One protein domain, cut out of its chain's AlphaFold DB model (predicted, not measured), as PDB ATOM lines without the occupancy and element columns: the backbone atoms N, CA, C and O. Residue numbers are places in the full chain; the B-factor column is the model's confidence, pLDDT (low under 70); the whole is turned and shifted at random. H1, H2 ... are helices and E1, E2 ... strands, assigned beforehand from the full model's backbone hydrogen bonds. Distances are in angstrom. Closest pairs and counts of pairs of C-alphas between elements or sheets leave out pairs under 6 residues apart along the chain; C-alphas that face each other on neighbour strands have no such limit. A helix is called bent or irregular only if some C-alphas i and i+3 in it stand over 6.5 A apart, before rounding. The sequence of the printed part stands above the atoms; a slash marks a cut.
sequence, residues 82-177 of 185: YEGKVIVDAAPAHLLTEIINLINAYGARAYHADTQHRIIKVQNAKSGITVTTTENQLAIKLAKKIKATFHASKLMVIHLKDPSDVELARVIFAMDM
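Overview. This is residues 82 to 177 of the 185 residues of the protein "NMD3 domain-containing protein" of Candidatus Ryanbacteria bacterium RIFCSPHIGHO2_01_FULL_48_27 (UniProt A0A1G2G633). Two helices lie over one face of a twisted five-stranded sheet, whose other face is bare: two layers. H1 covers E2 and E3, and H2 covers E1 and E5. The printed part has 96 residues, with two named helices and five named strands in the order E1 H1 E2 E3 H2 E4 E5; the mixed sheet runs E2 E3 E1 E5 E4, and the class is mixed, helices and strands. The whole is compact, with a radius of gyration of the C-alphas of 12.6 A and spans of 39 by 31 by 22 A.

Arrangement. E1, residues 84 to 89, is parallel to E5, residues 166 to 173, with N 87 and O 169 within hydrogen-bond range at 2.9 A. H1, residues 93 to 113, is over E2, residues 119 to 125, and E3, residues 128 to 133, at a height of 9.9 A over the sheet; its closest C-alphas to E2 are Gly 107 and Ile 119, 5.7 A. H1 is irregular, with C-alphas 94 and 97 7.1 A apart. E2 and E3 form a hairpin (N 123 and O 130, 2.8 A), and E3 is antiparallel to E1 (N 86 and O 131, 2.8 A). H2, residues 136 to 149, on the same face, is over E1 and E5 at a height of 7.5 A. H1 and H2 touch at a steep tilt of 46 degrees, opposite ways; their closest C-alphas are Tyr 106 and Leu 142, 7.1 A. E4, residues 153 to 160, forms a hairpin with E5 (N 156 and O 170, 2.8 A). E1, H1, E2 and E3, H2, E4 are split strand-helix-strand units, same-way strands with others between them, each with a right-handed crossover. Every O i to N i+4 pair is within hydrogen-bond range in H2, and 15 of 17 in H1.

Along the chain. E1 begins at C-alpha 84 (144.424, 124.511, 73.947) and E5 ends at C-alpha 173 (130.958, 121.898, 88.396). H1 is 31.1 A long, H2 20.5 A, E4 21.9 A and E5 22.5 A.

Size, cuts and confidence. The C-alphas of Thr 115 and Met 177, the two farthest apart, are 42.3 A apart. The printed part has no cut, and its six links between elements are tight. pLDDT is under 70 at residue 127, residues 160 to 165 and residues 174 to 177.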
ATOM      1  N   TYR A  82     149.914 120.334  72.009       93.44
ATOM      2  CA  TYR A  82     148.630 121.026  72.052       93.44
ATOM      3  C   TYR A  82     148.851 122.499  72.370       93.44
ATOM      4  O   TYR A  82     149.818 122.842  73.045       93.44
ATOM      5  N   GLU A  83     147.925 123.334  71.920       91.50
ATOM      6  CA  GLU A  83     147.872 124.747  72.301       91.50
ATOM      7  C   GLU A  83     146.727 124.964  73.285       91.50
ATOM      8  O   GLU A  83     146.918 125.518  74.357       91.50
ATOM      9  N   GLY A  84     145.547 124.402  73.021       92.44
ATOM     10  CA  GLY A  84     144.424 124.511  73.947       92.44
ATOM     11  C   GLY A  84     144.318 123.327  74.908       92.44
ATOM     12  O   GLY A  84     144.511 122.165  74.532       92.44
ATOM     13  N   LYS A  85     143.937 123.597  76.158       94.25
ATOM     14  CA  LYS A  85     143.586 122.568  77.147       94.25
ATOM     15  C   LYS A  85     142.287 122.925  77.856       94.25
ATOM     16  O   LYS A  85     142.137 124.029  78.363       94.25
ATOM     17  N   VAL A  86     141.362 121.972  77.936       94.25
ATOM     18  CA  VAL A  86     140.140 122.078  78.739       94.25
ATOM     19  C   VAL A  86     140.202 121.081  79.887       94.25
ATOM     20  O   VAL A  86     140.393 119.889  79.656       94.25
ATOM     21  N   ILE A  87     140.024 121.552  81.116       93.06
ATOM     22  CA  ILE A  87     139.869 120.698  82.298       93.06
ATOM     23  C   ILE A  87     138.438 120.847  82.796       93.06
ATOM     24  O   ILE A  87     138.012 121.952  83.114       93.06
ATOM     25  N   VAL A  88     137.703 119.744  82.858       91.38
ATOM     26  CA  VAL A  88     136.369 119.668  83.445       91.38
ATOM     27  C   VAL A  88     136.486 118.972  84.795       91.38
ATOM     28  O   VAL A  88     136.595 117.749  84.845       91.38
ATOM     29  N   ASP A  89     136.474 119.743  85.875       88.19
ATOM     30  CA  ASP A  89     136.620 119.243  87.241       88.19
ATOM     31  C   ASP A  89     135.278 119.066  87.945       88.19
ATOM     32  O   ASP A  89     134.321 119.810  87.707       88.19
ATOM     33  N   ALA A  90     135.246 118.094  88.861       85.88
ATOM     34  CA  ALA A  90     134.103 117.790  89.722       85.88
ATOM     35  C   ALA A  90     132.802 117.479  88.955       85.88
ATOM     36  O   ALA A  90     131.709 117.632  89.496       85.88
ATOM     37  N   ALA A  91     132.909 117.029  87.699       83.38
ATOM     38  CA  ALA A  91     131.757 116.621  86.907       83.38
ATOM     39  C   ALA A  91     131.009 115.460  87.599       83.38
ATOM     40  O   ALA A  91     131.635 114.443  87.921       83.38
ATOM     41  N   PRO A  92     129.685 115.572  87.816       84.19
ATOM     42  CA  PRO A  92     128.891 114.483  88.372       84.19
ATOM     43  C   PRO A  92     129.012 113.215  87.524       84.19
ATOM     44  O   PRO A  92     128.934 113.277  86.297       84.19
ATOM     45  N   ALA A  93     129.149 112.054  88.172       85.81
ATOM     46  CA  ALA A  93     129.378 110.778  87.487       85.81
ATOM     47  C   ALA A  93     128.318 110.463  86.416       85.81
ATOM     48  O   ALA A  93     128.652 109.939  85.356       85.81
ATOM     49  N   HIS A  94     127.059 110.836  86.666       86.38
ATOM     50  CA  HIS A  94     125.953 110.625  85.731       86.38
ATOM     51  C   HIS A  94     126.038 111.507  84.470       86.38
ATOM     52  O   HIS A  94     125.505 111.122  83.438       86.38
ATOM     53  N   LEU A  95     126.750 112.644  84.515       88.56
ATOM     54  CA  LEU A  95     126.926 113.550  83.369       88.56
ATOM     55  C   LEU A  95     128.192 113.266  82.557       88.56
ATOM     56  O   LEU A  95     128.356 113.826  81.476       88.56
ATOM     57  N   LEU A  96     129.108 112.418  83.043       88.31
ATOM     58  CA  LEU A  96     130.399 112.190  82.380       88.31
ATOM     59  C   LEU A  96     130.231 111.743  80.925       88.31
ATOM     60  O   LEU A  96     130.887 112.282  80.034       88.31
ATOM     61  N   THR A  97     129.321 110.801  80.678       91.75
ATOM     62  CA  THR A  97     129.032 110.301  79.329       91.75
ATOM     63  C   THR A  97     128.500 111.411  78.425       91.75
ATOM     64  O   THR A  97     128.964 111.565  77.296       91.75
ATOM     65  N   GLU A  98     127.577 112.236  78.920       93.19
ATOM     66  CA  GLU A  98     127.007 113.350  78.155       93.19
ATOM     67  C   GLU A  98     128.048 114.425  77.835       93.19
ATOM     68  O   GLU A  98     128.109 114.916  76.706       93.19
ATOM     69  N   ILE A  99     128.913 114.753  78.797       92.94
ATOM     70  CA  ILE A  99     130.000 115.718  78.611       92.94
ATOM     71  C   ILE A  99     130.978 115.207  77.545       92.94
ATOM     72  O   ILE A  99     131.335 115.959  76.638       92.94
ATOM     73  N   ILE A 100     131.380 113.933  77.606       94.81
ATOM     74  CA  ILE A 100     132.268 113.319  76.606       94.81
ATOM     75  C   ILE A 100     131.615 113.332  75.219       94.81
ATOM     76  O   ILE A 100     132.260 113.711  74.237       94.81
ATOM     77  N   ASN A 101     130.330 112.988  75.127       96.12
ATOM     78  CA  ASN A 101     129.589 113.022  73.867       96.12
ATOM     79  C   ASN A 101     129.517 114.441  73.292       96.12
ATOM     80  O   ASN A 101     129.755 114.634  72.097       96.12
ATOM     81  N   LEU A 102     129.267 115.448  74.133       96.62
ATOM     82  CA  LEU A 102     129.272 116.851  73.730       96.62
ATOM     83  C   LEU A 102     130.651 117.291  73.231       96.62
ATOM     84  O   LEU A 102     130.732 117.939  72.187       96.62
ATOM     85  N   ILE A 103     131.724 116.918  73.934       96.88
ATOM     86  CA  ILE A 103     133.108 117.202  73.536       96.88
ATOM     87  C   ILE A 103     133.391 116.613  72.150       96.88
ATOM     88  O   ILE A 103     133.808 117.342  71.249       96.88
ATOM     89  N   ASN A 104     133.092 115.330  71.944       97.62
ATOM     90  CA  ASN A 104     133.337 114.646  70.674       97.62
ATOM     91  C   ASN A 104     132.514 115.249  69.526       97.62
ATOM     92  O   ASN A 104     133.059 115.568  68.468       97.62
ATOM     93  N   ALA A 105     131.217 115.485  69.744       97.81
ATOM     94  CA  ALA A 105     130.339 116.087  68.742       97.81
ATOM     95  C   ALA A 105     130.742 117.533  68.408       97.81
ATOM     96  O   ALA A 105     130.606 117.990  67.270       97.81
ATOM     97  N   TYR A 106     131.228 118.289  69.393       97.75
ATOM     98  CA  TYR A 106     131.759 119.628  69.164       97.75
ATOM     99  C   TYR A 106     133.056 119.581  68.349       97.75
ATOM    100  O   TYR A 106     133.167 120.297  67.358       97.75
ATOM    101  N   GLY A 107     133.993 118.698  68.708       97.31
ATOM    102  CA  GLY A 107     135.244 118.504  67.976       97.31
ATOM    103  C   GLY A 107     135.031 118.087  66.521       97.31
ATOM    104  O   GLY A 107     135.670 118.642  65.632       97.31
ATOM    105  N   ALA A 108     134.090 117.177  66.258       97.19
ATOM    106  CA  ALA A 108     133.745 116.757  64.900       97.19
ATOM    107  C   ALA A 108     133.193 117.918  64.054       97.19
ATOM    108  O   ALA A 108     133.613 118.112  62.914       97.19
ATOM    109  N   ARG A 109     132.299 118.740  64.624       97.50
ATOM    110  CA  ARG A 109     131.777 119.940  63.946       97.50
ATOM    111  C   ARG A 109     132.857 120.991  63.714       97.50
ATOM    112  O   ARG A 109     132.896 121.592  62.645       97.50
ATOM    113  N   ALA A 110     133.733 121.195  64.694       96.81
ATOM    114  CA  ALA A 110     134.845 122.125  64.567       96.81
ATOM    115  C   ALA A 110     135.815 121.683  63.463       96.81
ATOM    116  O   ALA A 110     136.199 122.520  62.655       96.81
ATOM    117  N   TYR A 111     136.119 120.381  63.370       96.81
ATOM    118  CA  TYR A 111     136.877 119.823  62.251       96.81
ATOM    119  C   TYR A 111     136.171 120.084  60.924       96.81
ATOM    120  O   TYR A 111     136.782 120.606  60.001       96.81
ATOM    121  N   HIS A 112     134.886 119.755  60.806       95.12
ATOM    122  CA  HIS A 112     134.166 119.975  59.555       95.12
ATOM    123  C   HIS A 112     134.236 121.442  59.094       95.12
ATOM    124  O   HIS A 112     134.425 121.706  57.912       95.12
ATOM    125  N   ALA A 113     134.142 122.391  60.027       93.75
ATOM    126  CA  ALA A 113     134.297 123.811  59.728       93.75
ATOM    127  C   ALA A 113     135.742 124.210  59.376       93.75
ATOM    128  O   ALA A 113     135.939 125.048  58.502       93.75
ATOM    129  N   ASP A 114     136.740 123.627  60.044       94.69
ATOM    130  CA  ASP A 114     138.149 123.970  59.860       94.69
ATOM    131  C   ASP A 114     139.062 122.740  59.988       94.69
ATOM    132  O   ASP A 114     139.100 122.028  61.000       94.69
ATOM    133  N   THR A 115     139.883 122.508  58.963       94.75
ATOM    134  CA  THR A 115     140.827 121.387  58.954       94.75
ATOM    135  C   THR A 115     141.922 121.475  60.007       94.75
ATOM    136  O   THR A 115     142.576 120.460  60.231       94.75
ATOM    137  N   GLN A 116     142.128 122.602  60.676       96.25
ATOM    138  CA  GLN A 116     143.094 122.729  61.762       96.25
ATOM    139  C   GLN A 116     142.457 122.581  63.146       96.25
ATOM    140  O   GLN A 116     143.147 122.211  64.090       96.25
ATOM    141  N   HIS A 117     141.135 122.719  63.279       96.94
ATOM    142  CA  HIS A 117     140.434 122.494  64.544       96.94
ATOM    143  C   HIS A 117     140.316 120.999  64.873       96.94
ATOM    144  O   HIS A 117     139.508 120.273  64.286       96.94
ATOM    145  N   ARG A 118     141.115 120.509  65.830       96.69
ATOM    146  CA  ARG A 118     141.076 119.115  66.297       96.69
ATOM    147  C   ARG A 118     141.097 119.001  67.807       96.69
ATOM    148  O   ARG A 118     141.822 119.704  68.506       96.69
ATOM    149  N   ILE A 119     140.369 117.995  68.279       97.50
ATOM    150  CA  ILE A 119     140.632 117.375  69.571       97.50
ATOM    151  C   ILE A 119     141.776 116.383  69.375       97.50
ATOM    152  O   ILE A 119     141.709 115.509  68.514       97.50
ATOM    153  N   ILE A 120     142.825 116.535  70.175       96.38
ATOM    154  CA  ILE A 120     144.005 115.667  70.162       96.38
ATOM    155  C   ILE A 120     143.788 114.480  71.088       96.38
ATOM    156  O   ILE A 120     144.126 113.347  70.750       96.38
ATOM    157  N   LYS A 121     143.231 114.742  72.272       96.38
ATOM    158  CA  LYS A 121     143.015 113.724  73.294       96.38
ATOM    159  C   LYS A 121     141.858 114.113  74.198       96.38
ATOM    160  O   LYS A 121     141.727 115.279  74.563       96.38
ATOM    161  N   VAL A 122     141.079 113.113  74.597       96.25
ATOM    162  CA  VAL A 122     140.127 113.183  75.708       96.25
ATOM    163  C   VAL A 122     140.567 112.142  76.730       96.25
ATOM    164  O   VAL A 122     140.752 110.975  76.391       96.25
ATOM    165  N   GLN A 123     140.790 112.560  77.969       94.38
ATOM    166  CA  GLN A 123     141.148 111.693  79.086       94.38
ATOM    167  C   GLN A 123     140.070 111.794  80.151       94.38
ATOM    168  O   GLN A 123     139.790 112.886  80.636       94.38
ATOM    169  N   ASN A 124     139.494 110.655  80.521       88.69
ATOM    170  CA  ASN A 124     138.569 110.557  81.637       88.69
ATOM    171  C   ASN A 124     139.326 110.037  82.866       88.69
ATOM    172  O   ASN A 124     139.944 108.974  82.805       88.69
ATOM    173  N   ALA A 125     139.299 110.792  83.958       81.94
ATOM    174  CA  ALA A 125     139.849 110.411  85.250       81.94
ATOM    175  C   ALA A 125     138.741 110.453  86.310       81.94
ATOM    176  O   ALA A 125     137.711 111.098  86.127       81.94
ATOM    177  N   LYS A 126     138.966 109.806  87.461       70.88
ATOM    178  CA  LYS A 126     137.975 109.732  88.554       70.88
ATOM    179  C   LYS A 126     137.455 111.103  89.018       70.88
ATOM    180  O   LYS A 126     136.341 111.179  89.519       70.88
ATOM    181  N   SER A 127     138.252 112.161  88.871       68.62
ATOM    182  CA  SER A 127     137.941 113.517  89.337       68.62
ATOM    183  C   SER A 127     137.530 114.497  88.229       68.62
ATOM    184  O   SER A 127     137.211 115.645  88.543       68.62
ATOM    185  N   GLY A 128     137.549 114.088  86.954       83.06
ATOM    186  CA  GLY A 128     137.281 115.009  85.851       83.06
ATOM    187  C   GLY A 128     137.732 114.537  84.470       83.06
ATOM    188  O   GLY A 128     138.331 113.476  84.301       83.06
ATOM    189  N   ILE A 129     137.457 115.369  83.468       93.12
ATOM    190  CA  ILE A 129     137.808 115.131  82.065       93.12
ATOM    191  C   ILE A 129     138.859 116.155  81.641       93.12
ATOM    192  O   ILE A 129     138.688 117.352  81.844       93.12
ATOM    193  N   THR A 130     139.940 115.702  81.013       94.56
ATOM    194  CA  THR A 130     140.931 116.579  80.375       94.56
ATOM    195  C   THR A 130     140.854 116.432  78.865       94.56
ATOM    196  O   THR A 130     140.919 115.322  78.340       94.56
ATOM    197  N   VAL A 131     140.755 117.553  78.160       96.25
ATOM    198  CA  VAL A 131     140.758 117.623  76.699       96.25
ATOM    199  C   VAL A 131     141.933 118.476  76.251       96.25
ATOM    200  O   VAL A 131     142.140 119.560  76.786       96.25
ATOM    201  N   THR A 132     142.684 118.022  75.257       96.56
ATOM    202  CA  THR A 132     143.722 118.830  74.597       96.56
ATOM    203  C   THR A 132     143.335 119.079  73.146       96.56
ATOM    204  O   THR A 132     142.870 118.160  72.463       96.56
ATOM    205  N   THR A 133     143.527 120.303  72.665       96.50
ATOM    206  CA  THR A 133     143.144 120.756  71.324       96.50
ATOM    207  C   THR A 133     144.334 121.344  70.578       96.50
ATOM    208  O   THR A 133     145.286 121.837  71.181       96.50
ATOM    209  N   THR A 134     144.280 121.290  69.250       95.44
ATOM    210  CA  THR A 134     145.308 121.896  68.388       95.44
ATOM    211  C   THR A 134     145.338 123.411  68.478       95.44
ATOM    212  O   THR A 134     146.398 123.977  68.323       95.44
ATOM    213  N   GLU A 135     144.207 124.049  68.772       93.19
ATOM    214  CA  GLU A 135     144.091 125.508  68.794       93.19
ATOM    215  C   GLU A 135     143.582 125.995  70.149       93.19
ATOM    216  O   GLU A 135     142.672 125.399  70.748       93.19
ATOM    217  N   ASN A 136     144.120 127.130  70.578       92.56
ATOM    218  CA  ASN A 136     143.727 127.891  71.763       92.56
ATOM    219  C   ASN A 136     142.232 128.268  71.750       92.56
ATOM    220  O   ASN A 136     141.445 127.879  72.624       92.56
ATOM    221  N   GLN A 137     141.788 128.898  70.658       91.88
ATOM    222  CA  GLN A 137     140.400 129.349  70.511       91.88
ATOM    223  C   GLN A 137     139.390 128.193  70.503       91.88
ATOM    224  O   GLN A 137     138.238 128.368  70.917       91.88
ATOM    225  N   LEU A 138     139.802 126.998  70.065       94.56
ATOM    226  CA  LEU A 138     138.951 125.813  70.109       94.56
ATOM    227  C   LEU A 138     138.668 125.387  71.558       94.56
ATOM    228  O   LEU A 138     137.516 125.089  71.881       94.56
ATOM    229  N   ALA A 139     139.675 125.420  72.439       94.12
ATOM    230  CA  ALA A 139     139.508 125.105  73.857       94.12
ATOM    231  C   ALA A 139     138.557 126.089  74.553       94.12
ATOM    232  O   ALA A 139     137.622 125.657  75.234       94.12
ATOM    233  N   ILE A 140     138.718 127.399  74.327       92.31
ATOM    234  CA  ILE A 140     137.822 128.417  74.902       92.31
ATOM    235  C   ILE A 140     136.378 128.203  74.439       92.31
ATOM    236  O   ILE A 140     135.452 128.211  75.257       92.31
ATOM    237  N   LYS A 141     136.157 128.020  73.131       95.19
ATOM    238  CA  LYS A 141     134.804 127.836  72.589       95.19
ATOM    239  C   LYS A 141     134.156 126.549  73.103       95.19
ATOM    240  O   LYS A 141     132.974 126.568  73.449       95.19
ATOM    241  N   LEU A 142     134.925 125.465  73.219       95.62
ATOM    242  CA  LEU A 142     134.460 124.215  73.816       95.62
ATOM    243  C   LEU A 142     134.066 124.409  75.287       95.62
ATOM    244  O   LEU A 142     132.971 124.013  75.682       95.62
ATOM    245  N   ALA A 143     134.901 125.072  76.086       93.50
ATOM    246  CA  ALA A 143     134.616 125.322  77.497       93.50
ATOM    247  C   ALA A 143     133.365 126.198  77.695       93.50
ATOM    248  O   ALA A 143     132.507 125.886  78.525       93.50
ATOM    249  N   LYS A 144     133.196 127.244  76.870       92.44
ATOM    250  CA  LYS A 144     131.962 128.048  76.820       92.44
ATOM    251  C   LYS A 144     130.748 127.197  76.449       92.44
ATOM    252  O   LYS A 144     129.692 127.360  77.055       92.44
ATOM    253  N   LYS A 145     130.887 126.272  75.492       94.62
ATOM    254  CA  LYS A 145     129.799 125.368  75.099       94.62
ATOM    255  C   LYS A 145     129.399 124.426  76.235       94.62
ATOM    256  O   LYS A 145     128.206 124.280  76.475       94.62
ATOM    257  N   ILE A 146     130.365 123.848  76.953       92.69
ATOM    258  CA  ILE A 146     130.103 123.016  78.140       92.69
ATOM    259  C   ILE A 146     129.343 123.840  79.185       92.69
ATOM    260  O   ILE A 146     128.277 123.425  79.626       92.69
ATOM    261  N   LYS A 147     129.821 125.045  79.519       90.06
ATOM    262  CA  LYS A 147     129.138 125.928  80.477       90.06
ATOM    263  C   LYS A 147     127.714 126.297  80.046       90.06
ATOM    264  O   LYS A 147     126.820 126.370  80.887       90.06
ATOM    265  N   ALA A 148     127.496 126.532  78.753       90.50
ATOM    266  CA  ALA A 148     126.178 126.858  78.216       90.50
ATOM    267  C   ALA A 148     125.202 125.671  78.259       90.50
ATOM    268  O   ALA A 148     124.008 125.890  78.410       90.50
ATOM    269  N   THR A 149     125.694 124.437  78.120       91.75
ATOM    270  CA  THR A 149     124.864 123.225  78.200       91.75
ATOM    271  C   THR A 149     124.619 122.787  79.646       91.75
ATOM    272  O   THR A 149     123.529 122.330  79.965       91.75
ATOM    273  N   PHE A 150     125.600 122.962  80.533       89.12
ATOM    274  CA  PHE A 150     125.522 122.537  81.928       89.12
ATOM    275  C   PHE A 150     125.528 123.752  82.863       89.12
ATOM    276  O   PHE A 150     126.578 124.196  83.340       89.12
ATOM    277  N   HIS A 151     124.343 124.300  83.143       79.00
ATOM    278  CA  HIS A 151     124.185 125.560  83.880       79.00
ATOM    279  C   HIS A 151     124.770 125.541  85.304       79.00
ATOM    280  O   HIS A 151     125.261 126.580  85.750       79.00
ATOM    281  N   ALA A 152     124.820 124.374  85.960       78.25
ATOM    282  CA  ALA A 152     125.417 124.167  87.287       78.25
ATOM    283  C   ALA A 152     126.962 124.251  87.319       78.25
ATOM    284  O   ALA A 152     127.578 124.169  88.381       78.25
ATOM    285  N   SER A 153     127.618 124.422  86.168       78.50
ATOM    286  CA  SER A 153     129.074 124.593  86.098       78.50
ATOM    287  C   SER A 153     129.508 126.056  86.221       78.50
ATOM    288  O   SER A 153     128.737 126.974  85.986       78.50
ATOM    289  N   LYS A 154     130.757 126.319  86.585       79.81
ATOM    290  CA  LYS A 154     131.420 127.626  86.540       79.81
ATOM    291  C   LYS A 154     132.582 127.530  85.557       79.81
ATOM    292  O   LYS A 154     133.253 126.504  85.491       79.81
ATOM    293  N   LEU A 155     132.810 128.586  84.783       80.75
ATOM    294  CA  LEU A 155     133.905 128.656  83.817       80.75
ATOM    295  C   LEU A 155     134.983 129.608  84.337       80.75
ATOM    296  O   LEU A 155     134.682 130.737  84.711       80.75
ATOM    297  N   MET A 156     136.229 129.156  84.304       77.75
ATOM    298  CA  MET A 156     137.430 129.931  84.578       77.75
ATOM    299  C   MET A 156     138.389 129.751  83.400       77.75
ATOM    300  O   MET A 156     138.657 128.628  82.990       77.75
ATOM    301  N   VAL A 157     138.905 130.839  82.835       76.50
ATOM    302  CA  VAL A 157     139.896 130.779  81.748       76.50
ATOM    303  C   VAL A 157     141.207 131.336  82.279       76.50
ATOM    304  O   VAL A 157     141.233 132.443  82.808       76.50
ATOM    305  N   ILE A 158     142.274 130.548  82.168       74.88
ATOM    306  CA  ILE A 158     143.625 130.878  82.611       74.88
ATOM    307  C   ILE A 158     144.527 130.863  81.379       74.88
ATOM    308  O   ILE A 158     144.590 129.878  80.645       74.88
ATOM    309  N   HIS A 159     145.247 131.954  81.156       71.62
ATOM    310  CA  HIS A 159     146.258 132.021  80.110       71.62
ATOM    311  C   HIS A 159     147.625 131.729  80.734       71.62
ATOM    312  O   HIS A 159     148.058 132.454  81.630       71.62
ATOM    313  N   LEU A 160     148.272 130.646  80.303       67.94
ATOM    314  CA  LEU A 160     149.595 130.271  80.790       67.94
ATOM    315  C   LEU A 160     150.625 130.839  79.815       67.94
ATOM    316  O   LEU A 160     150.725 130.379  78.682       67.94
ATOM    317  N   LYS A 161     151.361 131.865  80.253       55.41
ATOM    318  CA  LYS A 161     152.537 132.347  79.526       55.41
ATOM    319  C   LYS A 161     153.757 131.583  80.031       55.41
ATOM    320  O   LYS A 161     154.019 131.625  81.230       55.41
ATOM    321  N   ASP A 162     154.479 130.966  79.095       51.28
ATOM    322  CA  ASP A 162     155.771 130.275  79.257       51.28
ATOM    323  C   ASP A 162     155.729 128.869  79.915       51.28
ATOM    324  O   ASP A 162     155.058 128.687  80.935       51.28
ATOM    325  N   PRO A 163     156.445 127.846  79.383       51.38
ATOM    326  CA  PRO A 163     157.227 127.783  78.132       51.38
ATOM    327  C   PRO A 163     156.439 127.357  76.886       51.38
ATOM    328  O   PRO A 163     157.018 127.070  75.840       51.38
ATOM    329  N   SER A 164     155.112 127.312  76.976       56.41
ATOM    330  CA  SER A 164     154.222 127.002  75.855       56.41
ATOM    331  C   SER A 164     153.082 128.016  75.832       56.41
ATOM    332  O   SER A 164     152.441 128.178  76.870       56.41
ATOM    333  N   ASP A 165     152.821 128.661  74.689       65.06
ATOM    334  CA  ASP A 165     151.693 129.587  74.464       65.06
ATOM    335  C   ASP A 165     150.343 128.835  74.505       65.06
ATOM    336  O   ASP A 165     149.651 128.668  73.501       65.06
ATOM    337  N   VAL A 166     149.989 128.325  75.686       73.25
ATOM    338  CA  VAL A 166     148.854 127.430  75.918       73.25
ATOM    339  C   VAL A 166     147.726 128.172  76.622       73.25
ATOM    340  O   VAL A 166     147.891 128.722  77.717       73.25
ATOM    341  N   GLU A 167     146.528 128.114  76.046       75.50
ATOM    342  CA  GLU A 167     145.305 128.537  76.721       75.50
ATOM    343  C   GLU A 167     144.686 127.379  77.508       75.50
ATOM    344  O   GLU A 167     144.248 126.363  76.958       75.50
ATOM    345  N   LEU A 168     144.601 127.558  78.828       81.56
ATOM    346  CA  LEU A 168     143.951 126.627  79.737       81.56
ATOM    347  C   LEU A 168     142.546 127.132  80.091       81.56
ATOM    348  O   LEU A 168     142.370 128.073  80.861       81.56
ATOM    349  N   ALA A 169     141.513 126.453  79.608       81.62
ATOM    350  CA  ALA A 169     140.146 126.663  80.069       81.62
ATOM    351  C   ALA A 169     139.774 125.617  81.130       81.62
ATOM    352  O   ALA A 169     139.872 124.413  80.911       81.62
ATOM    353  N   ARG A 170     139.310 126.060  82.294       84.06
ATOM    354  CA  ARG A 170     138.864 125.201  83.393       84.06
ATOM    355  C   ARG A 170     137.365 125.377  83.619       84.06
ATOM    356  O   ARG A 170     136.885 126.473  83.891       84.06
ATOM    357  N   VAL A 171     136.613 124.292  83.515       81.50
ATOM    358  CA  VAL A 171     135.191 124.219  83.851       81.50
ATOM    359  C   VAL A 171     135.072 123.445  85.153       81.50
ATOM    360  O   VAL A 171     135.516 122.309  85.233       81.50
ATOM    361  N   ILE A 172     134.489 124.053  86.177       81.75
ATOM    362  CA  ILE A 172     134.319 123.433  87.493       81.75
ATOM    363  C   ILE A 172     132.829 123.299  87.749       81.75
ATOM    364  O   ILE A 172     132.117 124.299  87.761       81.75
ATOM    365  N   PHE A 173     132.336 122.086  87.957       77.19
ATOM    366  CA  PHE A 173     130.958 121.898  88.396       77.19
ATOM    367  C   PHE A 173     130.818 122.317  89.859       77.19
ATOM    368  O   PHE A 173     131.680 122.003  90.682       77.19
ATOM    369  N   ALA A 174     129.759 123.061  90.192       69.25
ATOM    370  CA  ALA A 174     129.410 123.234  91.593       69.25
ATOM    371  C   ALA A 174     129.096 121.840  92.148       69.25
ATOM    372  O   ALA A 174     128.272 121.125  91.580       69.25
ATOM    373  N   MET A 175     129.790 121.426  93.208       56.34
ATOM    374  CA  MET A 175     129.380 120.228  93.927       56.34
ATOM    375  C   MET A 175     127.967 120.476  94.447       56.34
ATOM    376  O   MET A 175     127.761 121.439  95.188       56.34
ATOM    377  N   ASP A 176     127.015 119.624  94.067       50.88
ATOM    378  CA  ASP A 176     125.709 119.596  94.718       50.88
ATOM    379  C   ASP A 176     125.932 119.364  96.213       50.88
ATOM    380  O   ASP A 176     126.323 118.278  96.656       50.88
ATOM    381  N   MET A 177     125.696 120.412  97.001       44.59
ATOM    382  CA  MET A 177     125.755 120.362  98.460       44.59
ATOM    383  C   MET A 177     124.699 119.420  99.059       44.59
ATOM    384  O   MET A 177     124.797 119.069 100.236       44.59
TER     385      MET A 177